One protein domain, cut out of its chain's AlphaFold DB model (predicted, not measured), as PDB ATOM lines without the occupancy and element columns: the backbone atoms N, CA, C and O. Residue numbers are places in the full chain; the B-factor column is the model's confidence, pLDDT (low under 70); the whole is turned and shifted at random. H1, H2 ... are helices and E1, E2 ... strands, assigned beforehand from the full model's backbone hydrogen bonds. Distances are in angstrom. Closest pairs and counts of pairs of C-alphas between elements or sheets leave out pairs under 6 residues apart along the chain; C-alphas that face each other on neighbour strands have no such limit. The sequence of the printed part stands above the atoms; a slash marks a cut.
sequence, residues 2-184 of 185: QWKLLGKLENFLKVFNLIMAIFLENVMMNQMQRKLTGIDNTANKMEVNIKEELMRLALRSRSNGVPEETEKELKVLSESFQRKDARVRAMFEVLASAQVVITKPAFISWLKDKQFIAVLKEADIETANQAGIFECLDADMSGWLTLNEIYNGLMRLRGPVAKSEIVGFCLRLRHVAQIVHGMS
ATOM      1  N   GLN A   2      26.689  69.555  22.153       59.47
ATOM      2  CA  GLN A   2      25.259  69.243  22.345       59.47
ATOM      3  C   GLN A   2      24.308  69.700  21.211       59.47
ATOM      4  O   GLN A   2      23.391  68.965  20.863       59.47
ATOM      5  N   TRP A   3      24.570  70.829  20.542       61.69
ATOM      6  CA  TRP A   3      23.722  71.334  19.443       61.69
ATOM      7  C   TRP A   3      23.657  70.415  18.207       61.69
ATOM      8  O   TRP A   3      22.622  70.323  17.554       61.69
ATOM      9  N   LYS A   4      24.730  69.664  17.912       69.19
ATOM     10  CA  LYS A   4      24.737  68.668  16.821       69.19
ATOM     11  C   LYS A   4      23.915  67.415  17.154       69.19
ATOM     12  O   LYS A   4      23.450  66.746  16.237       69.19
ATOM     13  N   LEU A   5      23.752  67.085  18.437       72.00
ATOM     14  CA  LEU A   5      22.928  65.958  18.890       72.00
ATOM     15  C   LEU A   5      21.439  66.323  18.878       72.00
ATOM     16  O   LEU A   5      20.632  65.522  18.418       72.00
ATOM     17  N   LEU A   6      21.099  67.554  19.273       73.75
ATOM     18  CA  LEU A   6      19.740  68.102  19.189       73.75
ATOM     19  C   LEU A   6      19.207  68.118  17.747       73.75
ATOM     20  O   LEU A   6      18.132  67.585  17.493       73.75
ATOM     21  N   GLY A   7      19.997  68.608  16.784       77.25
ATOM     22  CA  GLY A   7      19.597  68.592  15.370       77.25
ATOM     23  C   GLY A   7      19.454  67.180  14.779       77.25
ATOM     24  O   GLY A   7      18.588  66.937  13.941       77.25
ATOM     25  N   LYS A   8      20.260  66.211  15.240       77.38
ATOM     26  CA  LYS A   8      20.101  64.796  14.854       77.38
ATOM     27  C   LYS A   8      18.818  64.183  15.422       77.38
ATOM     28  O   LYS A   8      18.169  63.414  14.718       77.38
ATOM     29  N   LEU A   9      18.451  64.532  16.655       80.69
ATOM     30  CA  LEU A   9      17.229  64.052  17.301       80.69
ATOM     31  C   LEU A   9      15.973  64.611  16.617       80.69
ATOM     32  O   LEU A   9      15.022  63.873  16.381       80.69
ATOM     33  N   GLU A  10      15.992  65.889  16.238       84.88
ATOM     34  CA  GLU A  10      14.876  66.532  15.540       84.88
ATOM     35  C   GLU A  10      14.652  65.927  14.145       84.88
ATOM     36  O   GLU A  10      13.521  65.622  13.763       84.88
ATOM     37  N   ASN A  11      15.733  65.669  13.402       83.31
ATOM     38  CA  ASN A  11      15.656  64.982  12.112       83.31
ATOM     39  C   ASN A  11      15.156  63.537  12.257       83.31
ATOM     40  O   ASN A  11      14.357  63.083  11.439       83.31
ATOM     41  N   PHE A  12      15.571  62.830  13.312       90.44
ATOM     42  CA  PHE A  12      15.076  61.486  13.602       90.44
ATOM     43  C   PHE A  12      13.577  61.485  13.926       90.44
ATOM     44  O   PHE A  12      12.846  60.678  13.362       90.44
ATOM     45  N   LEU A  13      13.097  62.416  14.755       87.44
ATOM     46  CA  LEU A  13      11.670  62.575  15.066       87.44
ATOM     47  C   LEU A  13      10.834  62.870  13.815       87.44
ATOM     48  O   LEU A  13       9.750  62.313  13.661       87.44
ATOM     49  N   LYS A  14      11.343  63.694  12.890       86.69
ATOM     50  CA  LYS A  14      10.666  63.986  11.614       86.69
ATOM     51  C   LYS A  14      10.542  62.744  10.734       86.69
ATOM     52  O   LYS A  14       9.457  62.460  10.233       86.69
ATOM     53  N   VAL A  15      11.625  61.982  10.582       91.19
ATOM     54  CA  VAL A  15      11.618  60.733   9.803       91.19
ATOM     55  C   VAL A  15      10.748  59.672  10.477       91.19
ATOM     56  O   VAL A  15       9.973  59.004   9.802       91.19
ATOM     57  N   PHE A  16      10.810  59.552  11.803       92.06
ATOM     58  CA  PHE A  16       9.980  58.629  12.571       92.06
ATOM     59  C   PHE A  16       8.492  58.952  12.426       92.06
ATOM     60  O   PHE A  16       7.707  58.059  12.124       92.06
ATOM     61  N   ASN A  17       8.105  60.222  12.560       84.25
ATOM     62  CA  ASN A  17       6.718  60.643  12.375       84.25
ATOM     63  C   ASN A  17       6.232  60.387  10.943       84.25
ATOM     64  O   ASN A  17       5.097  59.952  10.767       84.25
ATOM     65  N   LEU A  18       7.082  60.591   9.932       91.50
ATOM     66  CA  LEU A  18       6.745  60.285   8.541       91.50
ATOM     67  C   LEU A  18       6.546  58.778   8.321       91.50
ATOM     68  O   LEU A  18       5.557  58.371   7.719       91.50
ATOM     69  N   ILE A  19       7.448  57.945   8.847       88.88
ATOM     70  CA  ILE A  19       7.329  56.482   8.774       88.88
ATOM     71  C   ILE A  19       6.074  56.009   9.512       88.88
ATOM     72  O   ILE A  19       5.348  55.166   8.995       88.88
ATOM     73  N   MET A  20       5.788  56.568  10.689       86.50
ATOM     74  CA  MET A  20       4.591  56.245  11.462       86.50
ATOM     75  C   MET A  20       3.312  56.661  10.743       86.50
ATOM     76  O   MET A  20       2.362  55.887  10.740       86.50
ATOM     77  N   ALA A  21       3.283  57.829  10.100       87.81
ATOM     78  CA  ALA A  21       2.140  58.260   9.300       87.81
ATOM     79  C   ALA A  21       1.885  57.296   8.130       87.81
ATOM     80  O   ALA A  21       0.771  56.798   7.989       87.81
ATOM     81  N   ILE A  22       2.931  56.943   7.372       85.50
ATOM     82  CA  ILE A  22       2.843  55.978   6.261       85.50
ATOM     83  C   ILE A  22       2.413  54.595   6.770       85.50
ATOM     84  O   ILE A  22       1.600  53.920   6.143       85.50
ATOM     85  N   PHE A  23       2.935  54.153   7.916       88.06
ATOM     86  CA  PHE A  23       2.576  52.865   8.503       88.06
ATOM     87  C   PHE A  23       1.125  52.840   8.988       88.06
ATOM     88  O   PHE A  23       0.415  51.879   8.702       88.06
ATOM     89  N   LEU A  24       0.672  53.883   9.689       81.44
ATOM     90  CA  LEU A  24      -0.715  54.009  10.136       81.44
ATOM     91  C   LEU A  24      -1.667  54.017   8.941       81.44
ATOM     92  O   LEU A  24      -2.636  53.261   8.940       81.44
ATOM     93  N   GLU A  25      -1.356  54.787   7.901       76.56
ATOM     94  CA  GLU A  25      -2.143  54.833   6.670       76.56
ATOM     95  C   GLU A  25      -2.187  53.463   5.979       76.56
ATOM     96  O   GLU A  25      -3.265  52.970   5.644       76.56
ATOM     97  N   ASN A  26      -1.046  52.773   5.874       77.00
ATOM     98  CA  ASN A  26      -0.967  51.437   5.288       77.00
ATOM     99  C   ASN A  26      -1.726  50.384   6.117       77.00
ATOM    100  O   ASN A  26      -2.423  49.533   5.563       77.00
ATOM    101  N   VAL A  27      -1.634  50.413   7.450       81.44
ATOM    102  CA  VAL A  27      -2.385  49.496   8.324       81.44
ATOM    103  C   VAL A  27      -3.886  49.766   8.227       81.44
ATOM    104  O   VAL A  27      -4.657  48.816   8.083       81.44
ATOM    105  N   MET A  28      -4.308  51.034   8.243       73.69
ATOM    106  CA  MET A  28      -5.715  51.417   8.106       73.69
ATOM    107  C   MET A  28      -6.284  51.030   6.735       73.69
ATOM    108  O   MET A  28      -7.354  50.421   6.680       73.69
ATOM    109  N   MET A  29      -5.562  51.295   5.640       71.50
ATOM    110  CA  MET A  29      -5.967  50.883   4.291       71.50
ATOM    111  C   MET A  29      -6.085  49.362   4.177       71.50
ATOM    112  O   MET A  29      -7.103  48.862   3.704       71.50
ATOM    113  N   ASN A  30      -5.108  48.606   4.683       68.25
ATOM    114  CA  ASN A  30      -5.154  47.144   4.649       68.25
ATOM    115  C   ASN A  30      -6.299  46.568   5.493       68.25
ATOM    116  O   ASN A  30      -6.935  45.592   5.089       68.25
ATOM    117  N   GLN A  31      -6.595  47.155   6.655       69.81
ATOM    118  CA  GLN A  31      -7.762  46.769   7.452       69.81
ATOM    119  C   GLN A  31      -9.070  47.065   6.711       69.81
ATOM    120  O   GLN A  31      -9.959  46.213   6.678       69.81
ATOM    121  N   MET A  32      -9.178  48.230   6.071       63.06
ATOM    122  CA  MET A  32     -10.345  48.606   5.275       63.06
ATOM    123  C   MET A  32     -10.528  47.670   4.071       63.06
ATOM    124  O   MET A  32     -11.631  47.191   3.823       63.06
ATOM    125  N   GLN A  33      -9.445  47.326   3.376       61.38
ATOM    126  CA  GLN A  33      -9.473  46.473   2.190       61.38
ATOM    127  C   GLN A  33      -9.818  45.015   2.521       61.38
ATOM    128  O   GLN A  33     -10.613  44.410   1.807       61.38
ATOM    129  N   ARG A  34      -9.326  44.470   3.647       61.16
ATOM    130  CA  ARG A  34      -9.743  43.146   4.156       61.16
ATOM    131  C   ARG A  34     -11.216  43.109   4.547       61.16
ATOM    132  O   ARG A  34     -11.882  42.103   4.321       61.16
ATOM    133  N   LYS A  35     -11.740  44.200   5.119       61.78
ATOM    134  CA  LYS A  35     -13.178  44.317   5.385       61.78
ATOM    135  C   LYS A  35     -13.972  44.314   4.079       61.78
ATOM    136  O   LYS A  35     -14.939  43.573   3.980       61.78
ATOM    137  N   LEU A  36     -13.541  45.057   3.059       56.16
ATOM    138  CA  LEU A  36     -14.222  45.098   1.757       56.16
ATOM    139  C   LEU A  36     -14.229  43.735   1.042       56.16
ATOM    140  O   LEU A  36     -15.281  43.318   0.562       56.16
ATOM    141  N   THR A  37     -13.111  43.003   1.022       56.00
ATOM    142  CA  THR A  37     -13.045  41.665   0.399       56.00
ATOM    143  C   THR A  37     -13.775  40.588   1.207       56.00
ATOM    144  O   THR A  37     -14.383  39.687   0.630       56.00
ATOM    145  N   GLY A  38     -13.791  40.693   2.539       58.00
ATOM    146  CA  GLY A  38     -14.620  39.842   3.399       58.00
ATOM    147  C   GLY A  38     -16.122  40.085   3.209       58.00
ATOM    148  O   GLY A  38     -16.911  39.139   3.231       58.00
ATOM    149  N   ILE A  39     -16.528  41.334   2.968       59.84
ATOM    150  CA  ILE A  39     -17.923  41.701   2.691       59.84
ATOM    151  C   ILE A  39     -18.413  41.045   1.394       59.84
ATOM    152  O   ILE A  39     -19.528  40.519   1.386       59.84
ATOM    153  N   ASP A  40     -17.599  41.014   0.342       56.66
ATOM    154  CA  ASP A  40     -17.994  40.429  -0.946       56.66
ATOM    155  C   ASP A  40     -18.168  38.901  -0.854       56.66
ATOM    156  O   ASP A  40     -19.241  38.367  -1.131       56.66
ATOM    157  N   ASN A  41     -17.184  38.197  -0.281       59.81
ATOM    158  CA  ASN A  41     -17.252  36.738  -0.100       59.81
ATOM    159  C   ASN A  41     -18.378  36.284   0.848       59.81
ATOM    160  O   ASN A  41     -18.911  35.183   0.709       59.81
ATOM    161  N   THR A  42     -18.773  37.133   1.801       72.88
ATOM    162  CA  THR A  42     -19.860  36.831   2.748       72.88
ATOM    163  C   THR A  42     -21.215  37.354   2.255       72.88
ATOM    164  O   THR A  42     -22.227  37.139   2.917       72.88
ATOM    165  N   ALA A  43     -21.275  38.036   1.104       72.94
ATOM    166  CA  ALA A  43     -22.493  38.691   0.627       72.94
ATOM    167  C   ALA A  43     -23.627  37.709   0.348       72.94
ATOM    168  O   ALA A  43     -24.729  37.916   0.842       72.94
ATOM    169  N   ASN A  44     -23.337  36.607  -0.344       80.38
ATOM    170  CA  ASN A  44     -24.337  35.577  -0.636       80.38
ATOM    171  C   ASN A  44     -24.882  34.924   0.640       80.38
ATOM    172  O   ASN A  44     -26.083  34.710   0.772       80.38
ATOM    173  N   LYS A  45     -24.002  34.631   1.606       85.62
ATOM    174  CA  LYS A  45     -24.419  34.067   2.895       85.62
ATOM    175  C   LYS A  45     -25.280  35.067   3.669       85.62
ATOM    176  O   LYS A  45     -26.302  34.687   4.230       85.62
ATOM    177  N   MET A  46     -24.876  36.336   3.682       86.25
ATOM    178  CA  MET A  46     -25.590  37.383   4.402       86.25
ATOM    179  C   MET A  46     -26.958  37.672   3.792       86.25
ATOM    180  O   MET A  46     -27.931  37.798   4.524       86.25
ATOM    181  N   GLU A  47     -27.045  37.709   2.461       88.38
ATOM    182  CA  GLU A  47     -28.315  37.796   1.744       88.38
ATOM    183  C   GLU A  47     -29.272  36.703   2.226       88.38
ATOM    184  O   GLU A  47     -30.398  37.005   2.621       88.38
ATOM    185  N   VAL A  48     -28.828  35.442   2.209       91.19
ATOM    186  CA  VAL A  48     -29.664  34.300   2.602       91.19
ATOM    187  C   VAL A  48     -30.073  34.409   4.070       91.19
ATOM    188  O   VAL A  48     -31.246  34.223   4.375       91.19
ATOM    189  N   ASN A  49     -29.150  34.768   4.965       92.06
ATOM    190  CA  ASN A  49     -29.442  34.928   6.390       92.06
ATOM    191  C   ASN A  49     -30.466  36.046   6.651       92.06
ATOM    192  O   ASN A  49     -31.407  35.846   7.416       92.06
ATOM    193  N   ILE A  50     -30.314  37.208   6.005       92.06
ATOM    194  CA  ILE A  50     -31.260  38.325   6.142       92.06
ATOM    195  C   ILE A  50     -32.629  37.920   5.588       92.06
ATOM    196  O   ILE A  50     -33.632  38.114   6.270       92.06
ATOM    197  N   LYS A  51     -32.689  37.327   4.387       93.62
ATOM    198  CA  LYS A  51     -33.952  36.868   3.785       93.62
ATOM    199  C   LYS A  51     -34.658  35.839   4.667       93.62
ATOM    200  O   LYS A  51     -35.851  35.978   4.918       93.62
ATOM    201  N   GLU A  52     -33.931  34.839   5.165       92.94
ATOM    202  CA  GLU A  52     -34.460  33.809   6.069       92.94
ATOM    203  C   GLU A  52     -35.105  34.434   7.308       92.94
ATOM    204  O   GLU A  52     -36.232  34.096   7.673       92.94
ATOM    205  N   GLU A  53     -34.422  35.401   7.906       93.06
ATOM    206  CA  GLU A  53     -34.861  36.008   9.149       93.06
ATOM    207  C   GLU A  53     -36.036  36.974   8.964       93.06
ATOM    208  O   GLU A  53     -36.975  36.976   9.765       93.06
ATOM    209  N   LEU A  54     -36.051  37.732   7.864       91.88
ATOM    210  CA  LEU A  54     -37.194  38.565   7.494       91.88
ATOM    211  C   LEU A  54     -38.443  37.721   7.228       91.88
ATOM    212  O   LEU A  54     -39.516  38.060   7.722       91.88
ATOM    213  N   MET A  55     -38.315  36.598   6.514       90.50
ATOM    214  CA  MET A  55     -39.443  35.682   6.304       90.50
ATOM    215  C   MET A  55     -39.953  35.111   7.625       90.50
ATOM    216  O   MET A  55     -41.158  35.101   7.869       90.50
ATOM    217  N   ARG A  56     -39.046  34.668   8.505       91.06
ATOM    218  CA  ARG A  56     -39.401  34.125   9.823       91.06
ATOM    219  C   ARG A  56     -40.217  35.130  10.636       91.06
ATOM    220  O   ARG A  56     -41.227  34.765  11.239       91.06
ATOM    221  N   LEU A  57     -39.796  36.392  10.649       91.12
ATOM    222  CA  LEU A  57     -40.482  37.465  11.367       91.12
ATOM    223  C   LEU A  57     -41.806  37.857  10.708       91.12
ATOM    224  O   LEU A  57     -42.793  38.074  11.417       91.12
ATOM    225  N   ALA A  58     -41.848  37.903   9.376       88.06
ATOM    226  CA  ALA A  58     -43.052  38.222   8.621       88.06
ATOM    227  C   ALA A  58     -44.157  37.185   8.846       88.06
ATOM    228  O   ALA A  58     -45.287  37.560   9.143       88.06
ATOM    229  N   LEU A  59     -43.811  35.896   8.803       84.69
ATOM    230  CA  LEU A  59     -44.745  34.789   9.032       84.69
ATOM    231  C   LEU A  59     -45.200  34.688  10.495       84.69
ATOM    232  O   LEU A  59     -46.318  34.270  10.780       84.69
ATOM    233  N   ARG A  60     -44.350  35.078  11.453       84.62
ATOM    234  CA  ARG A  60     -44.707  35.072  12.882       84.62
ATOM    235  C   ARG A  60     -45.631  36.230  13.266       84.62
ATOM    236  O   ARG A  60     -46.375  36.132  14.247       84.62
ATOM    237  N   SER A  61     -45.559  37.340  12.542       79.06
ATOM    238  CA  SER A  61     -46.310  38.553  12.854       79.06
ATOM    239  C   SER A  61     -47.749  38.421  12.348       79.06
ATOM    240  O   SER A  61     -48.024  38.632  11.173       79.06
ATOM    241  N   ARG A  62     -48.700  38.119  13.250       58.34
ATOM    242  CA  ARG A  62     -50.148  38.033  12.935       58.34
ATOM    243  C   ARG A  62     -50.723  39.296  12.269       58.34
ATOM    244  O   ARG A  62     -51.797  39.231  11.687       58.34
ATOM    245  N   SER A  63     -50.034  40.432  12.377       54.19
ATOM    246  CA  SER A  63     -50.423  41.719  11.793       54.19
ATOM    247  C   SER A  63     -50.178  41.839  10.290       54.19
ATOM    248  O   SER A  63     -50.620  42.817   9.699       54.19
ATOM    249  N   ASN A  64     -49.450  40.904   9.678       60.38
ATOM    250  CA  ASN A  64     -48.885  41.113   8.345       60.38
ATOM    251  C   ASN A  64     -49.802  40.694   7.190       60.38
ATOM    252  O   ASN A  64     -49.429  40.887   6.038       60.38
ATOM    253  N   GLY A  65     -50.986  40.142   7.483       61.59
ATOM    254  CA  GLY A  65     -52.007  39.874   6.467       61.59
ATOM    255  C   GLY A  65     -51.538  38.962   5.332       61.59
ATOM    256  O   GLY A  65     -51.981  39.150   4.205       61.59
ATOM    257  N   VAL A  66     -50.629  38.015   5.610       74.50
ATOM    258  CA  VAL A  66     -50.132  37.081   4.589       74.50
ATOM    259  C   VAL A  66     -51.330  36.306   4.020       74.50
ATOM    260  O   VAL A  66     -52.037  35.655   4.795       74.50
ATOM    261  N   PRO A  67     -51.596  36.382   2.704       77.81
ATOM    262  CA  PRO A  67     -52.711  35.664   2.100       77.81
ATOM    263  C   PRO A  67     -52.565  34.147   2.271       77.81
ATOM    264  O   PRO A  67     -51.472  33.596   2.139       77.81
ATOM    265  N   GLU A  68     -53.677  33.442   2.505       78.62
ATOM    266  CA  GLU A  68     -53.683  31.973   2.654       78.62
ATOM    267  C   GLU A  68     -53.139  31.261   1.397       78.62
ATOM    268  O   GLU A  68     -52.536  30.190   1.474       78.62
ATOM    269  N   GLU A  69     -53.329  31.871   0.224       80.94
ATOM    270  CA  GLU A  69     -52.778  31.400  -1.049       80.94
ATOM    271  C   GLU A  69     -51.243  31.428  -1.049       80.94
ATOM    272  O   GLU A  69     -50.603  30.434  -1.399       80.94
ATOM    273  N   THR A  70     -50.651  32.505  -0.528       82.88
ATOM    274  CA  THR A  70     -49.201  32.643  -0.351       82.88
ATOM    275  C   THR A  70     -48.662  31.593   0.623       82.88
ATOM    276  O   THR A  70     -47.619  30.997   0.369       82.88
ATOM    277  N   GLU A  71     -49.371  31.284   1.715       80.44
ATOM    278  CA  GLU A  71     -48.946  30.221   2.643       80.44
ATOM    279  C   GLU A  71     -48.906  28.832   1.987       80.44
ATOM    280  O   GLU A  71     -48.006  28.033   2.271       80.44
ATOM    281  N   LYS A  72     -49.867  28.533   1.103       81.88
ATOM    282  CA  LYS A  72     -49.897  27.275   0.342       81.88
ATOM    283  C   LYS A  72     -48.740  27.208  -0.652       81.88
ATOM    284  O   LYS A  72     -48.052  26.188  -0.701       81.88
ATOM    285  N   GLU A  73     -48.479  28.294  -1.373       84.12
ATOM    286  CA  GLU A  73     -47.357  28.392  -2.311       84.12
ATOM    287  C   GLU A  73     -46.003  28.212  -1.604       84.12
ATOM    288  O   GLU A  73     -45.153  27.439  -2.050       84.12
ATOM    289  N   LEU A  74     -45.829  28.821  -0.427       83.94
ATOM    290  CA  LEU A  74     -44.618  28.675   0.385       83.94
ATOM    291  C   LEU A  74     -44.362  27.227   0.820       83.94
ATOM    292  O   LEU A  74     -43.208  26.792   0.828       83.94
ATOM    293  N   LYS A  75     -45.410  26.462   1.159       83.31
ATOM    294  CA  LYS A  75     -45.272  25.036   1.504       83.31
ATOM    295  C   LYS A  75     -44.776  24.216   0.316       83.31
ATOM    296  O   LYS A  75     -43.803  23.481   0.468       83.31
ATOM    297  N   VAL A  76     -45.368  24.406  -0.863       85.56
ATOM    298  CA  VAL A  76     -44.965  23.704  -2.094       85.56
ATOM    299  C   VAL A  76     -43.511  24.013  -2.453       85.56
ATOM    300  O   VAL A  76     -42.722  23.111  -2.753       85.56
ATOM    301  N   LEU A  77     -43.110  25.283  -2.360       82.12
ATOM    302  CA  LEU A  77     -41.729  25.686  -2.616       82.12
ATOM    303  C   LEU A  77     -40.769  25.093  -1.585       82.12
ATOM    304  O   LEU A  77     -39.655  24.706  -1.934       82.12
ATOM    305  N   SER A  78     -41.191  24.966  -0.326       80.94
ATOM    306  CA  SER A  78     -40.327  24.423   0.720       80.94
ATOM    307  C   SER A  78     -39.897  22.969   0.476       80.94
ATOM    308  O   SER A  78     -38.792  22.590   0.879       80.94
ATOM    309  N   GLU A  79     -40.733  22.205  -0.235       83.62
ATOM    310  CA  GLU A  79     -40.531  20.798  -0.606       83.62
ATOM    311  C   GLU A  79     -39.807  20.639  -1.953       83.62
ATOM    312  O   GLU A  79     -39.135  19.636  -2.189       83.62
ATOM    313  N   SER A  80     -39.890  21.646  -2.827       81.88
ATOM    314  CA  SER A  80     -39.380  21.579  -4.206       81.88
ATOM    315  C   SER A  80     -37.866  21.804  -4.337       81.88
ATOM    316  O   SER A  80     -37.273  21.452  -5.358       81.88
ATOM    317  N   PHE A  81     -37.207  22.379  -3.326       82.94
ATOM    318  CA  PHE A  81     -35.785  22.741  -3.395       82.94
ATOM    319  C   PHE A  81     -34.901  21.899  -2.466       82.94
ATOM    320  O   PHE A  81     -35.042  21.922  -1.246       82.94
ATOM    321  N   GLN A  82     -33.896  21.241  -3.056       79.31
ATOM    322  CA  GLN A  82     -32.866  20.468  -2.341       79.31
ATOM    323  C   GLN A  82     -31.850  21.357  -1.601       79.31
ATOM    324  O   GLN A  82     -31.318  20.972  -0.561       79.31
ATOM    325  N   ARG A  83     -31.551  22.552  -2.133       85.75
ATOM    326  CA  ARG A  83     -30.578  23.480  -1.537       85.75
ATOM    327  C   ARG A  83     -31.274  24.576  -0.729       85.75
ATOM    328  O   ARG A  83     -32.219  25.205  -1.206       85.75
ATOM    329  N   LYS A  84     -30.780  24.821   0.492       85.69
ATOM    330  CA  LYS A  84     -31.368  25.780   1.446       85.69
ATOM    331  C   LYS A  84     -31.391  27.216   0.904       85.69
ATOM    332  O   LYS A  84     -32.387  27.909   1.076       85.69
ATOM    333  N   ASP A  85     -30.312  27.652   0.267       86.94
ATOM    334  CA  ASP A  85     -30.146  28.990  -0.310       86.94
ATOM    335  C   ASP A  85     -31.152  29.269  -1.436       86.94
ATOM    336  O   ASP A  85     -31.826  30.300  -1.421       86.94
ATOM    337  N   ALA A  86     -31.309  28.325  -2.368       86.50
ATOM    338  CA  ALA A  86     -32.290  28.419  -3.447       86.50
ATOM    339  C   ALA A  86     -33.722  28.495  -2.898       86.50
ATOM    340  O   ALA A  86     -34.505  29.341  -3.329       86.50
ATOM    341  N   ARG A  87     -34.030  27.674  -1.885       89.38
ATOM    342  CA  ARG A  87     -35.330  27.677  -1.207       89.38
ATOM    343  C   ARG A  87     -35.638  29.025  -0.562       89.38
ATOM    344  O   ARG A  87     -36.709  29.576  -0.786       89.38
ATOM    345  N   VAL A  88     -34.701  29.557   0.224       89.69
ATOM    346  CA  VAL A  88     -34.877  30.835   0.928       89.69
ATOM    347  C   VAL A  88     -35.110  31.975  -0.057       89.69
ATOM    348  O   VAL A  88     -35.997  32.793   0.164       89.69
ATOM    349  N   ARG A  89     -34.356  32.011  -1.161       90.88
ATOM    350  CA  ARG A  89     -34.545  33.018  -2.210       90.88
ATOM    351  C   ARG A  89     -35.935  32.921  -2.832       90.88
ATOM    352  O   ARG A  89     -36.636  33.920  -2.843       90.88
ATOM    353  N   ALA A  90     -36.351  31.732  -3.273       88.00
ATOM    354  CA  ALA A  90     -37.658  31.540  -3.904       88.00
ATOM    355  C   ALA A  90     -38.824  31.913  -2.971       88.00
ATOM    356  O   ALA A  90     -39.731  32.637  -3.367       88.00
ATOM    357  N   MET A  91     -38.771  31.467  -1.713       88.50
ATOM    358  CA  MET A  91     -39.799  31.783  -0.718       88.50
ATOM    359  C   MET A  91     -39.860  33.281  -0.400       88.50
ATOM    360  O   MET A  91     -40.947  33.827  -0.216       88.50
ATOM    361  N   PHE A  92     -38.708  33.956  -0.358       90.69
ATOM    362  CA  PHE A  92     -38.661  35.393  -0.122       90.69
ATOM    363  C   PHE A  92     -39.330  36.164  -1.259       90.69
ATOM    364  O   PHE A  92     -40.110  37.066  -0.977       90.69
ATOM    365  N   GLU A  93     -39.081  35.791  -2.519       90.62
ATOM    366  CA  GLU A  93     -39.713  36.455  -3.670       90.62
ATOM    367  C   GLU A  93     -41.243  36.325  -3.641       90.62
ATOM    368  O   GLU A  93     -41.942  37.301  -3.894       90.62
ATOM    369  N   VAL A  94     -41.769  35.159  -3.252       88.50
ATOM    370  CA  VAL A  94     -43.219  34.942  -3.093       88.50
ATOM    371  C   VAL A  94     -43.807  35.786  -1.959       88.50
ATOM    372  O   VAL A  94     -44.868  36.388  -2.101       88.50
ATOM    373  N   LEU A  95     -43.117  35.889  -0.822       87.31
ATOM    374  CA  LEU A  95     -43.570  36.758   0.269       87.31
ATOM    375  C   LEU A  95     -43.470  38.244  -0.085       87.31
ATOM    376  O   LEU A  95     -44.317  39.038   0.323       87.31
ATOM    377  N   ALA A  96     -42.440  38.630  -0.832       87.44
ATOM    378  CA  ALA A  96     -42.246  39.999  -1.276       87.44
ATOM    379  C   ALA A  96     -43.286  40.412  -2.332       87.44
ATOM    380  O   ALA A  96     -43.742  41.555  -2.313       87.44
ATOM    381  N   SER A  97     -43.704  39.494  -3.211       86.75
ATOM    382  CA  SER A  97     -44.752  39.740  -4.210       86.75
ATOM    383  C   SER A  97     -46.152  39.829  -3.602       86.75
ATOM    384  O   SER A  97     -46.997  40.542  -4.140       86.75
ATOM    385  N   ALA A  98     -46.379  39.209  -2.439       84.06
ATOM    386  CA  ALA A  98     -47.630  39.299  -1.686       84.06
ATOM    387  C   ALA A  98     -47.903  40.689  -1.066       84.06
ATOM    388  O   ALA A  98     -48.885  40.850  -0.347       84.06
ATOM    389  N   GLN A  99     -47.044  41.687  -1.325       77.69
ATOM    390  CA  GLN A  99     -47.177  43.073  -0.856       77.69
ATOM    391  C   GLN A  99     -47.385  43.188   0.660       77.69
ATOM    392  O   GLN A  99     -48.142  44.024   1.148       77.69
ATOM    393  N   VAL A 100     -46.690  42.341   1.424       83.44
ATOM    394  CA  VAL A 100     -46.735  42.383   2.886       83.44
ATOM    395  C   VAL A 100     -46.225  43.734   3.380       83.44
ATOM    396  O   VAL A 100     -45.115  44.156   3.045       83.44
ATOM    397  N   VAL A 101     -47.037  44.374   4.220       87.81
ATOM    398  CA  VAL A 101     -46.802  45.722   4.731       87.81
ATOM    399  C   VAL A 101     -46.351  45.656   6.192       87.81
ATOM    400  O   VAL A 101     -47.023  45.057   7.034       87.81
ATOM    401  N   ILE A 102     -45.213  46.271   6.513       90.06
ATOM    402  CA  ILE A 102     -44.627  46.285   7.854       90.06
ATOM    403  C   ILE A 102     -44.712  47.698   8.425       90.06
ATOM    404  O   ILE A 102     -44.083  48.630   7.934       90.06
ATOM    405  N   THR A 103     -45.455  47.857   9.514       90.25
ATOM    406  CA  THR A 103     -45.570  49.143  10.212       90.25
ATOM    407  C   THR A 103     -44.362  49.415  11.112       90.25
ATOM    408  O   THR A 103     -43.691  48.488  11.581       90.25
ATOM    409  N   LYS A 104     -44.114  50.689  11.444       89.12
ATOM    410  CA  LYS A 104     -43.044  51.093  12.379       89.12
ATOM    411  C   LYS A 104     -43.062  50.324  13.711       89.12
ATOM    412  O   LYS A 104     -42.009  49.821  14.106       89.12
ATOM    413  N   PRO A 105     -44.209  50.142  14.403       89.31
ATOM    414  CA  PRO A 105     -44.248  49.352  15.635       89.31
ATOM    415  C   PRO A 105     -43.874  47.881  15.423       89.31
ATOM    416  O   PRO A 105     -43.163  47.308  16.253       89.31
ATOM    417  N   ALA A 106     -44.306  47.280  14.308       89.62
ATOM    418  CA  ALA A 106     -43.953  45.907  13.961       89.62
ATOM    419  C   ALA A 106     -42.442  45.778  13.719       89.62
ATOM    420  O   ALA A 106     -41.799  44.934  14.341       89.62
ATOM    421  N   PHE A 107     -41.845  46.676  12.934       90.12
ATOM    422  CA  PHE A 107     -40.402  46.676  12.690       90.12
ATOM    423  C   PHE A 107     -39.579  46.912  13.967       90.12
ATOM    424  O   PHE A 107     -38.600  46.215  14.226       90.12
ATOM    425  N   ILE A 108     -40.002  47.834  14.838       89.00
ATOM    426  CA  ILE A 108     -39.350  48.041  16.143       89.00
ATOM    427  C   ILE A 108     -39.443  46.776  17.009       89.00
ATOM    428  O   ILE A 108     -38.511  46.461  17.747       89.00
ATOM    429  N   SER A 109     -40.545  46.023  16.928       89.81
ATOM    430  CA  SER A 109     -40.654  44.734  17.618       89.81
ATOM    431  C   SER A 109     -39.670  43.697  17.064       89.81
ATOM    432  O   SER A 109     -39.088  42.940  17.840       89.81
ATOM    433  N   TRP A 110     -39.410  43.716  15.753       91.44
ATOM    434  CA  TRP A 110     -38.416  42.856  15.110       91.44
ATOM    435  C   TRP A 110     -37.006  43.179  15.599       91.44
ATOM    436  O   TRP A 110     -36.253  42.268  15.926       91.44
ATOM    437  N   LEU A 111     -36.675  44.460  15.777       89.62
ATOM    438  CA  LEU A 111     -35.395  44.904  16.348       89.62
ATOM    439  C   LEU A 111     -35.197  44.539  17.830       89.62
ATOM    440  O   LEU A 111     -34.138  44.820  18.385       89.62
ATOM    441  N   LYS A 112     -36.180  43.913  18.491       89.88
ATOM    442  CA  LYS A 112     -36.028  43.307  19.827       89.88
ATOM    443  C   LYS A 112     -35.777  41.799  19.765       89.88
ATOM    444  O   LYS A 112     -35.446  41.194  20.786       89.88
ATOM    445  N   ASP A 113     -35.949  41.179  18.600       91.56
ATOM    446  CA  ASP A 113     -35.695  39.758  18.409       91.56
ATOM    447  C   ASP A 113     -34.180  39.489  18.397       91.56
ATOM    448  O   ASP A 113     -33.410  40.084  17.641       91.56
ATOM    449  N   LYS A 114     -33.743  38.582  19.277       91.81
ATOM    450  CA  LYS A 114     -32.319  38.271  19.473       91.81
ATOM    451  C   LYS A 114     -31.670  37.666  18.229       91.81
ATOM    452  O   LYS A 114     -30.485  37.900  18.010       91.81
ATOM    453  N   GLN A 115     -32.412  36.872  17.459       91.94
ATOM    454  CA  GLN A 115     -31.901  36.237  16.244       91.94
ATOM    455  C   GLN A 115     -31.728  37.290  15.148       91.94
ATOM    456  O   GLN A 115     -30.660  37.357  14.542       91.94
ATOM    457  N   PHE A 116     -32.687  38.206  15.009       91.56
ATOM    458  CA  PHE A 116     -32.577  39.298  14.046       91.56
ATOM    459  C   PHE A 116     -31.420  40.245  14.363       91.56
ATOM    460  O   PHE A 116     -30.606  40.530  13.488       91.56
ATOM    461  N   ILE A 117     -31.257  40.653  15.627       91.00
ATOM    462  CA  ILE A 117     -30.099  41.459  16.050       91.00
ATOM    463  C   ILE A 117     -28.778  40.733  15.760       91.00
ATOM    464  O   ILE A 117     -27.809  41.366  15.339       91.00
ATOM    465  N   ALA A 118     -28.713  39.415  15.976       90.56
ATOM    466  CA  ALA A 118     -27.504  38.644  15.702       90.56
ATOM    467  C   ALA A 118     -27.144  38.656  14.208       90.56
ATOM    468  O   ALA A 118     -25.978  38.871  13.877       90.56
ATOM    469  N   VAL A 119     -28.136  38.511  13.323       90.44
ATOM    470  CA  VAL A 119     -27.946  38.614  11.866       90.44
ATOM    471  C   VAL A 119     -27.491  40.020  11.473       90.44
ATOM    472  O   VAL A 119     -26.521  40.157  10.732       90.44
ATOM    473  N   LEU A 120     -28.111  41.073  12.016       88.00
ATOM    474  CA  LEU A 120     -27.702  42.460  11.755       88.00
ATOM    475  C   LEU A 120     -26.263  42.735  12.211       88.00
ATOM    476  O   LEU A 120     -25.502  43.398  11.508       88.00
ATOM    477  N   LYS A 121     -25.852  42.173  13.351       86.62
ATOM    478  CA  LYS A 121     -24.478  42.288  13.850       86.62
ATOM    479  C   LYS A 121     -23.478  41.533  12.972       86.62
ATOM    480  O   LYS A 121     -22.393  42.047  12.721       86.62
ATOM    481  N   GLU A 122     -23.826  40.338  12.492       85.75
ATOM    482  CA  GLU A 122     -23.005  39.598  11.516       85.75
ATOM    483  C   GLU A 122     -22.903  40.368  10.184       85.75
ATOM    484  O   GLU A 122     -21.876  40.311   9.508       85.75
ATOM    485  N   ALA A 123     -23.941  41.133   9.834       82.44
ATOM    486  CA  ALA A 123     -23.980  42.013   8.671       82.44
ATOM    487  C   ALA A 123     -23.204  43.333   8.843       82.44
ATOM    488  O   ALA A 123     -23.171  44.114   7.895       82.44
ATOM    489  N   ASP A 124     -22.577  43.587   9.998       79.75
ATOM    490  CA  ASP A 124     -21.928  44.870  10.325       79.75
ATOM    491  C   ASP A 124     -22.910  46.062  10.238       79.75
ATOM    492  O   ASP A 124     -22.549  47.148   9.796       79.75
ATOM    493  N   ILE A 125     -24.180  45.848  10.615       81.88
ATOM    494  CA  ILE A 125     -25.226  46.882  10.653       81.88
ATOM    495  C   ILE A 125     -25.390  47.369  12.095       81.88
ATOM    496  O   ILE A 125     -25.753  46.607  12.997       81.88
ATOM    497  N   GLU A 126     -25.150  48.660  12.317       75.88
ATOM    498  CA  GLU A 126     -25.281  49.271  13.637       75.88
ATOM    499  C   GLU A 126     -26.749  49.503  14.014       75.88
ATOM    500  O   GLU A 126     -27.502  50.161  13.301       75.88
ATOM    501  N   THR A 127     -27.153  48.969  15.169       70.81
ATOM    502  CA  THR A 127     -28.535  49.026  15.683       70.81
ATOM    503  C   THR A 127     -28.720  49.997  16.849       70.81
ATOM    504  O   THR A 127     -29.779  50.011  17.475       70.81
ATOM    505  N   ALA A 128     -27.716  50.839  17.132       69.00
ATOM    506  CA  ALA A 128     -27.733  51.790  18.246       69.00
ATOM    507  C   ALA A 128     -28.903  52.792  18.168       69.00
ATOM    508  O   ALA A 128     -29.442  53.184  19.201       69.00
ATOM    509  N   ASN A 129     -29.345  53.154  16.957       71.19
ATOM    510  CA  ASN A 129     -30.520  53.997  16.729       71.19
ATOM    511  C   ASN A 129     -31.622  53.243  15.961       71.19
ATOM    512  O   ASN A 129     -31.796  53.414  14.756       71.19
ATOM    513  N   GLN A 130     -32.385  52.410  16.672       72.00
ATOM    514  CA  GLN A 130     -33.474  51.604  16.098       72.00
ATOM    515  C   GLN A 130     -34.547  52.443  15.381       72.00
ATOM    516  O   GLN A 130     -35.060  52.027  14.342       72.00
ATOM    517  N   ALA A 131     -34.873  53.624  15.918       68.69
ATOM    518  CA  ALA A 131     -35.845  54.535  15.313       68.69
ATOM    519  C   ALA A 131     -35.319  55.129  13.996       68.69
ATOM    520  O   ALA A 131     -36.045  55.155  13.002       68.69
ATOM    521  N   GLY A 132     -34.036  55.505  13.973       74.38
ATOM    522  CA  GLY A 132     -33.379  56.042  12.784       74.38
ATOM    523  C   GLY A 132     -33.228  55.030  11.647       74.38
ATOM    524  O   GLY A 132     -33.249  55.430  10.489       74.38
ATOM    525  N   ILE A 133     -33.130  53.724  11.941       83.12
ATOM    526  CA  ILE A 133     -33.106  52.695  10.887       83.12
ATOM    527  C   ILE A 133     -34.425  52.701  10.121       83.12
ATOM    528  O   ILE A 133     -34.395  52.741   8.900       83.12
ATOM    529  N   PHE A 134     -35.568  52.703  10.812       86.19
ATOM    530  CA  PHE A 134     -36.866  52.707  10.134       86.19
ATOM    531  C   PHE A 134     -37.015  53.929   9.222       86.19
ATOM    532  O   PHE A 134     -37.331  53.777   8.052       86.19
ATOM    533  N   GLU A 135     -36.707  55.122   9.733       82.00
ATOM    534  CA  GLU A 135     -36.771  56.380   8.971       82.00
ATOM    535  C   GLU A 135     -35.785  56.414   7.798       82.00
ATOM    536  O   GLU A 135     -36.044  57.044   6.779       82.00
ATOM    537  N   CYS A 136     -34.648  55.727   7.916       82.12
ATOM    538  CA  CYS A 136     -33.708  55.583   6.812       82.12
ATOM    539  C   CYS A 136     -34.223  54.625   5.729       82.12
ATOM    540  O   CYS A 136     -33.879  54.797   4.562       82.12
ATOM    541  N   LEU A 137     -34.979  53.594   6.109       86.00
ATOM    542  CA  LEU A 137     -35.564  52.630   5.175       86.00
ATOM    543  C   LEU A 137     -36.808  53.209   4.482       86.00
ATOM    544  O   LEU A 137     -36.978  52.989   3.287       86.00
ATOM    545  N   ASP A 138     -37.620  53.977   5.215       86.50
ATOM    546  CA  ASP A 138     -38.866  54.627   4.775       86.50
ATOM    547  C   ASP A 138     -38.557  55.933   4.027       86.50
ATOM    548  O   ASP A 138     -38.875  57.041   4.463       86.50
ATOM    549  N   ALA A 139     -37.823  55.810   2.920       77.12
ATOM    550  CA  ALA A 139     -37.326  56.955   2.158       77.12
ATOM    551  C   ALA A 139     -38.440  57.749   1.451       77.12
ATOM    552  O   ALA A 139     -38.216  58.894   1.054       77.12
ATOM    553  N   ASP A 140     -39.614  57.150   1.267       80.00
ATOM    554  CA  ASP A 140     -40.803  57.789   0.707       80.00
ATOM    555  C   ASP A 140     -41.752  58.342   1.783       80.00
ATOM    556  O   ASP A 140     -42.729  59.006   1.441       80.00
ATOM    557  N   MET A 141     -41.430  58.151   3.070       80.12
ATOM    558  CA  MET A 141     -42.238  58.575   4.218       80.12
ATOM    559  C   MET A 141     -43.672  58.033   4.166       80.12
ATOM    560  O   MET A 141     -44.613  58.683   4.632       80.12
ATOM    561  N   SER A 142     -43.847  56.840   3.603       84.25
ATOM    562  CA  SER A 142     -45.139  56.170   3.517       84.25
ATOM    563  C   SER A 142     -45.665  55.757   4.899       84.25
ATOM    564  O   SER A 142     -46.874  55.581   5.084       84.25
ATOM    565  N   GLY A 143     -44.778  55.645   5.897       85.50
ATOM    566  CA  GLY A 143     -45.091  55.211   7.259       85.50
ATOM    567  C   GLY A 143     -45.131  53.688   7.418       85.50
ATOM    568  O   GLY A 143     -45.459  53.175   8.498       85.50
ATOM    569  N   TRP A 144     -44.786  52.956   6.362       90.06
ATOM    570  CA  TRP A 144     -44.701  51.506   6.320       90.06
ATOM    571  C   TRP A 144     -43.532  51.064   5.440       90.06
ATOM    572  O   TRP A 144     -42.906  51.863   4.765       90.06
ATOM    573  N   LEU A 145     -43.183  49.785   5.511       90.75
ATOM    574  CA  LEU A 145     -42.106  49.206   4.721       90.75
ATOM    575  C   LEU A 145     -42.566  47.897   4.099       90.75
ATOM    576  O   LEU A 145     -43.194  47.069   4.758       90.75
ATOM    577  N   THR A 146     -42.191  47.674   2.852       90.88
ATOM    578  CA  THR A 146     -42.242  46.366   2.204       90.88
ATOM    579  C   THR A 146     -41.052  45.505   2.623       90.88
ATOM    580  O   THR A 146     -39.991  45.996   3.022       90.88
ATOM    581  N   LEU A 147     -41.174  44.184   2.461       90.31
ATOM    582  CA  LEU A 147     -40.043  43.267   2.653       90.31
ATOM    583  C   LEU A 147     -38.840  43.621   1.765       90.31
ATOM    584  O   LEU A 147     -37.697  43.506   2.209       90.31
ATOM    585  N   ASN A 148     -39.094  44.089   0.542       89.94
ATOM    586  CA  ASN A 148     -38.049  44.497  -0.393       89.94
ATOM    587  C   ASN A 148     -37.326  45.767   0.057       89.94
ATOM    588  O   ASN A 148     -36.105  45.836  -0.071       89.94
ATOM    589  N   GLU A 149     -38.028  46.759   0.601       89.31
ATOM    590  CA  GLU A 149     -37.397  47.972   1.138       89.31
ATOM    591  C   GLU A 149     -36.524  47.661   2.344       89.31
ATOM    592  O   GLU A 149     -35.379  48.114   2.403       89.31
ATOM    593  N   ILE A 150     -37.015  46.812   3.251       90.81
ATOM    594  CA  ILE A 150     -36.237  46.369   4.409       90.81
ATOM    595  C   ILE A 150     -34.992  45.619   3.937       90.81
ATOM    596  O   ILE A 150     -33.881  45.987   4.310       90.81
ATOM    597  N   TYR A 151     -35.142  44.600   3.091       91.12
ATOM    598  CA  TYR A 151     -34.010  43.817   2.597       91.12
ATOM    599  C   TYR A 151     -32.985  44.691   1.862       91.12
ATOM    600  O   TYR A 151     -31.804  44.689   2.213       91.12
ATOM    601  N   ASN A 152     -33.424  45.470   0.870       87.25
ATOM    602  CA  ASN A 152     -32.524  46.292   0.063       87.25
ATOM    603  C   ASN A 152     -31.859  47.382   0.900       87.25
ATOM    604  O   ASN A 152     -30.676  47.665   0.717       87.25
ATOM    605  N   GLY A 153     -32.597  47.996   1.820       85.81
ATOM    606  CA  GLY A 153     -32.053  49.014   2.697       85.81
ATOM    607  C   GLY A 153     -31.052  48.439   3.698       85.81
ATOM    608  O   GLY A 153     -29.960  48.986   3.818       85.81
ATOM    609  N   LEU A 154     -31.322  47.284   4.315       87.44
ATOM    610  CA  LEU A 154     -30.347  46.590   5.170       87.44
ATOM    611  C   LEU A 154     -29.089  46.185   4.389       87.44
ATOM    612  O   LEU A 154     -27.974  46.397   4.861       87.44
ATOM    613  N   MET A 155     -29.243  45.685   3.161       84.00
ATOM    614  CA  MET A 155     -28.109  45.365   2.289       84.00
ATOM    615  C   MET A 155     -27.298  46.600   1.879       84.00
ATOM    616  O   MET A 155     -26.100  46.477   1.630       84.00
ATOM    617  N   ARG A 156     -27.907  47.792   1.836       78.12
ATOM    618  CA  ARG A 156     -27.200  49.067   1.616       78.12
ATOM    619  C   ARG A 156     -26.531  49.599   2.882       78.12
ATOM    620  O   ARG A 156     -25.466  50.197   2.785       78.12
ATOM    621  N   LEU A 157     -27.140  49.383   4.048       78.00
ATOM    622  CA  LEU A 157     -26.581  49.756   5.351       78.00
ATOM    623  C   LEU A 157     -25.404  48.858   5.764       78.00
ATOM    624  O   LEU A 157     -24.626  49.243   6.630       78.00
ATOM    625  N   ARG A 158     -25.261  47.688   5.133       76.81
ATOM    626  CA  ARG A 158     -24.154  46.751   5.342       76.81
ATOM    627  C   ARG A 158     -22.793  47.368   5.002       76.81
ATOM    628  O   ARG A 158     -22.544  47.821   3.882       76.81
ATOM    629  N   GLY A 159     -21.861  47.252   5.944       63.91
ATOM    630  CA  GLY A 159     -20.481  47.713   5.821       63.91
ATOM    631  C   GLY A 159     -20.142  48.802   6.842       63.91
ATOM    632  O   GLY A 159     -20.965  49.136   7.684       63.91
ATOM    633  N   PRO A 160     -18.927  49.376   6.781       54.16
ATOM    634  CA  PRO A 160     -18.478  50.314   7.802       54.16
ATOM    635  C   PRO A 160     -19.416  51.521   7.907       54.16
ATOM    636  O   PRO A 160     -19.827  52.048   6.877       54.16
ATOM    637  N   VAL A 161     -19.667  51.984   9.139       49.84
ATOM    638  CA  VAL A 161     -20.568  53.091   9.549       49.84
ATOM    639  C   VAL A 161     -20.551  54.320   8.622       49.84
ATOM    640  O   VAL A 161     -21.584  54.929   8.373       49.84
ATOM    641  N   ALA A 162     -19.413  54.648   8.004       47.44
ATOM    642  CA  ALA A 162     -19.338  55.725   7.011       47.44
ATOM    643  C   ALA A 162     -20.285  55.518   5.804       47.44
ATOM    644  O   ALA A 162     -20.799  56.481   5.244       47.44
ATOM    645  N   LYS A 163     -20.553  54.270   5.398       53.34
ATOM    646  CA  LYS A 163     -21.498  53.943   4.321       53.34
ATOM    647  C   LYS A 163     -22.952  54.078   4.759       53.34
ATOM    648  O   LYS A 163     -23.754  54.476   3.926       53.34
ATOM    649  N   SER A 164     -23.305  53.799   6.015       47.06
ATOM    650  CA  SER A 164     -24.692  53.953   6.478       47.06
ATOM    651  C   SER A 164     -25.093  55.428   6.580       47.06
ATOM    652  O   SER A 164     -26.192  55.782   6.158       47.06
ATOM    653  N   GLU A 165     -24.185  56.310   7.010       51.84
ATOM    654  CA  GLU A 165     -24.408  57.762   6.984       51.84
ATOM    655  C   GLU A 165     -24.511  58.311   5.556       51.84
ATOM    656  O   GLU A 165     -25.422  59.088   5.264       51.84
ATOM    657  N   ILE A 166     -23.637  57.867   4.641       56.59
ATOM    658  CA  ILE A 166     -23.688  58.243   3.218       56.59
ATOM    659  C   ILE A 166     -24.965  57.719   2.557       56.59
ATOM    660  O   ILE A 166     -25.613  58.455   1.823       56.59
ATOM    661  N   VAL A 167     -25.376  56.477   2.824       59.06
ATOM    662  CA  VAL A 167     -26.617  55.904   2.285       59.06
ATOM    663  C   VAL A 167     -27.831  56.646   2.835       59.06
ATOM    664  O   VAL A 167     -28.689  57.047   2.050       59.06
ATOM    665  N   GLY A 168     -27.883  56.906   4.143       59.09
ATOM    666  CA  GLY A 168     -28.950  57.701   4.753       59.09
ATOM    667  C   GLY A 168     -28.982  59.138   4.229       59.09
ATOM    668  O   GLY A 168     -30.051  59.712   4.034       59.09
ATOM    669  N   PHE A 169     -27.826  59.739   3.942       64.00
ATOM    670  CA  PHE A 169     -27.739  61.024   3.251       64.00
ATOM    671  C   PHE A 169     -28.253  60.937   1.808       64.00
ATOM    672  O   PHE A 169     -29.100  61.736   1.422       64.00
ATOM    673  N   CYS A 170     -27.823  59.945   1.026       62.97
ATOM    674  CA  CYS A 170     -28.243  59.756  -0.362       62.97
ATOM    675  C   CYS A 170     -29.744  59.469  -0.503       62.97
ATOM    676  O   CYS A 170     -30.354  59.914  -1.473       62.97
ATOM    677  N   LEU A 171     -30.350  58.742   0.441       61.94
ATOM    678  CA  LEU A 171     -31.794  58.495   0.453       61.94
ATOM    679  C   LEU A 171     -32.573  59.781   0.738       61.94
ATOM    680  O   LEU A 171     -33.478  60.119  -0.022       61.94
ATOM    681  N   ARG A 172     -32.137  60.564   1.734       67.81
ATOM    682  CA  ARG A 172     -32.704  61.892   2.026       67.81
ATOM    683  C   ARG A 172     -32.550  62.862   0.850       67.81
ATOM    684  O   ARG A 172     -33.490  63.570   0.514       67.81
ATOM    685  N   LEU A 173     -31.400  62.855   0.176       67.19
ATOM    686  CA  LEU A 173     -31.153  63.659  -1.025       67.19
ATOM    687  C   LEU A 173     -32.066  63.275  -2.188       67.19
ATOM    688  O   LEU A 173     -32.575  64.154  -2.876       67.19
ATOM    689  N   ARG A 174     -32.278  61.974  -2.417       66.88
ATOM    690  CA  ARG A 174     -33.169  61.496  -3.480       66.88
ATOM    691  C   ARG A 174     -34.611  61.933  -3.230       66.88
ATOM    692  O   ARG A 174     -35.263  62.370  -4.169       66.88
ATOM    693  N   HIS A 175     -35.062  61.878  -1.981       68.19
ATOM    694  CA  HIS A 175     -36.382  62.362  -1.589       68.19
ATOM    695  C   HIS A 175     -36.534  63.876  -1.822       68.19
ATOM    696  O   HIS A 175     -37.477  64.316  -2.474       68.19
ATOM    697  N   VAL A 176     -35.553  64.680  -1.390       71.25
ATOM    698  CA  VAL A 176     -35.532  66.129  -1.666       71.25
ATOM    699  C   VAL A 176     -35.549  66.410  -3.171       71.25
ATOM    700  O   VAL A 176     -36.298  67.271  -3.623       71.25
ATOM    701  N   ALA A 177     -34.776  65.666  -3.963       64.81
ATOM    702  CA  ALA A 177     -34.763  65.813  -5.416       64.81
ATOM    703  C   ALA A 177     -36.125  65.485  -6.054       64.81
ATOM    704  O   ALA A 177     -36.532  66.172  -6.988       64.81
ATOM    705  N   GLN A 178     -36.848  64.482  -5.545       69.62
ATOM    706  CA  GLN A 178     -38.200  64.152  -6.008       69.62
ATOM    707  C   GLN A 178     -39.214  65.251  -5.678       69.62
ATOM    708  O   GLN A 178     -40.009  65.600  -6.545       69.62
ATOM    709  N   ILE A 179     -39.152  65.840  -4.479       76.06
ATOM    710  CA  ILE A 179     -39.999  66.986  -4.109       76.06
ATOM    711  C   ILE A 179     -39.725  68.169  -5.039       76.06
ATOM    712  O   ILE A 179     -40.655  68.750  -5.587       76.06
ATOM    713  N   VAL A 180     -38.454  68.510  -5.257       71.00
ATOM    714  CA  VAL A 180     -38.069  69.639  -6.119       71.00
ATOM    715  C   VAL A 180     -38.514  69.418  -7.568       71.00
ATOM    716  O   VAL A 180     -38.983  70.359  -8.210       71.00
ATOM    717  N   HIS A 181     -38.420  68.186  -8.077       65.69
ATOM    718  CA  HIS A 181     -38.941  67.862  -9.402       65.69
ATOM    719  C   HIS A 181     -40.468  67.942  -9.468       65.69
ATOM    720  O   HIS A 181     -40.978  68.555 -10.396       65.69
ATOM    721  N   GLY A 182     -41.187  67.422  -8.470       64.25
ATOM    722  CA  GLY A 182     -42.651  67.513  -8.406       64.25
ATOM    723  C   GLY A 182     -43.199  68.924  -8.158       64.25
ATOM    724  O   GLY A 182     -44.394  69.136  -8.309       64.25
ATOM    725  N   MET A 183     -42.350  69.885  -7.777       59.06
ATOM    726  CA  MET A 183     -42.694  71.311  -7.670       59.06
ATOM    727  C   MET A 183     -42.389  72.111  -8.948       59.06
ATOM    728  O   MET A 183     -42.720  73.294  -9.003       59.06
ATOM    729  N   SER A 184     -41.701  71.511  -9.928       55.09
ATOM    730  CA  SER A 184     -41.321  72.167 -11.191       55.09
ATOM    731  C   SER A 184     -42.229  71.804 -12.376       55.09
ATOM    732  O   SER A 184     -41.996  72.321 -13.467       55.09
TER     733      SER A 184
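Overview. This is residues 2 to 184 of the 185 residues of an uncharacterized protein of Symbiodinium microadriaticum (UniProt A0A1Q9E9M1). One long helix, H1, sticks out with its residues 2 to 31 from a rounded head of shorter helices, like a handle. In the head, H8 runs through the middle, H2 and H7 pack on it, the H3 and H4 hairpin forms the end far from residue 2, and H9 leads away from H8 to a stretch that sticks out, residues 179 to 184, of which 179 to 182 belong to H9. The printed part has 183 residues, in the order H1 H2 H3 H4 E1 H5 H6 H7 E2 H8 H9, mostly helix, with a small antiparallel sheet, E1 - E2. It is only just loose, close to extended, with a radius of gyration of the C-alphas of 23.5 A and spans of 89 by 51 by 29 A.

Arrangement. E1, residues 101 to 103, and E2, residues 144 to 146, are antiparallel at 143 degrees; N 102 and O 145 are within hydrogen-bond range at 2.8 A. A tight link joins E2 to H8, residues 147 to 157, the hub, touching 4 helices. H8 touches H7, residues 130 to 137, about perpendicular at 76 degrees, closest C-alphas Leu 137 and Gly 153, 5.6 A. H7 touches H5, residues 104 to 110, C-alphas Lys 104 and Phe 134 being closest at 6.8 A. H2, residues 43 to 60, touches H8 with residues 47 to 54 alone, at a steep tilt of 39 degrees, opposite ways, closest C-alphas Lys 51 and Tyr 151, 7.1 A. With residues 46 to 53 alone H2 touches H6, residues 114 to 122, closest C-alphas Glu 53 and Phe 116, 6.3 A. H3, residues 68 to 80, and H4, residues 84 to 97, form a helical hairpin at a shallow tilt of 18 degrees, closest C-alphas Leu 74 and Met 91, 5.8 A. H4 touches H2, closest C-alphas Glu 52 and Val 88, 6.0 A, with H2 residues 48 to 55 alone. H9, residues 162 to 182, touches H8 with residues 163 to 167 alone, closest C-alphas Leu 157 and Ser 164, 4.7 A. H1, residues 2 to 41, touches no helix and meets H2 only through their link. Every O i to N i+4 pair is within hydrogen-bond range in the helices except H7, with 3 of 4.

Along the chain. H1 runs 58.0 A from C-alpha 2 at (25.259, 69.243, 22.345) to C-alpha 41 at (-17.252, 36.738, -0.100). H2 is 25.6 A long, H3 19.0 A and H4 20.1 A. H9 is 30.3 A long and ends with C-alpha 182 at (-42.651, 67.513, -8.406).

Size, cuts and confidence. The C-alphas of Gln 2 and Glu 69 are farthest apart, 89.8 A. Without the stretches that stand free, the body spans 42 by 36 by 30 A. The printed part has no cut, and no link is long. Mean pLDDT of the printed part is 79.0; 44 residues are under 70, among them 30 to 41 and 159 to 175.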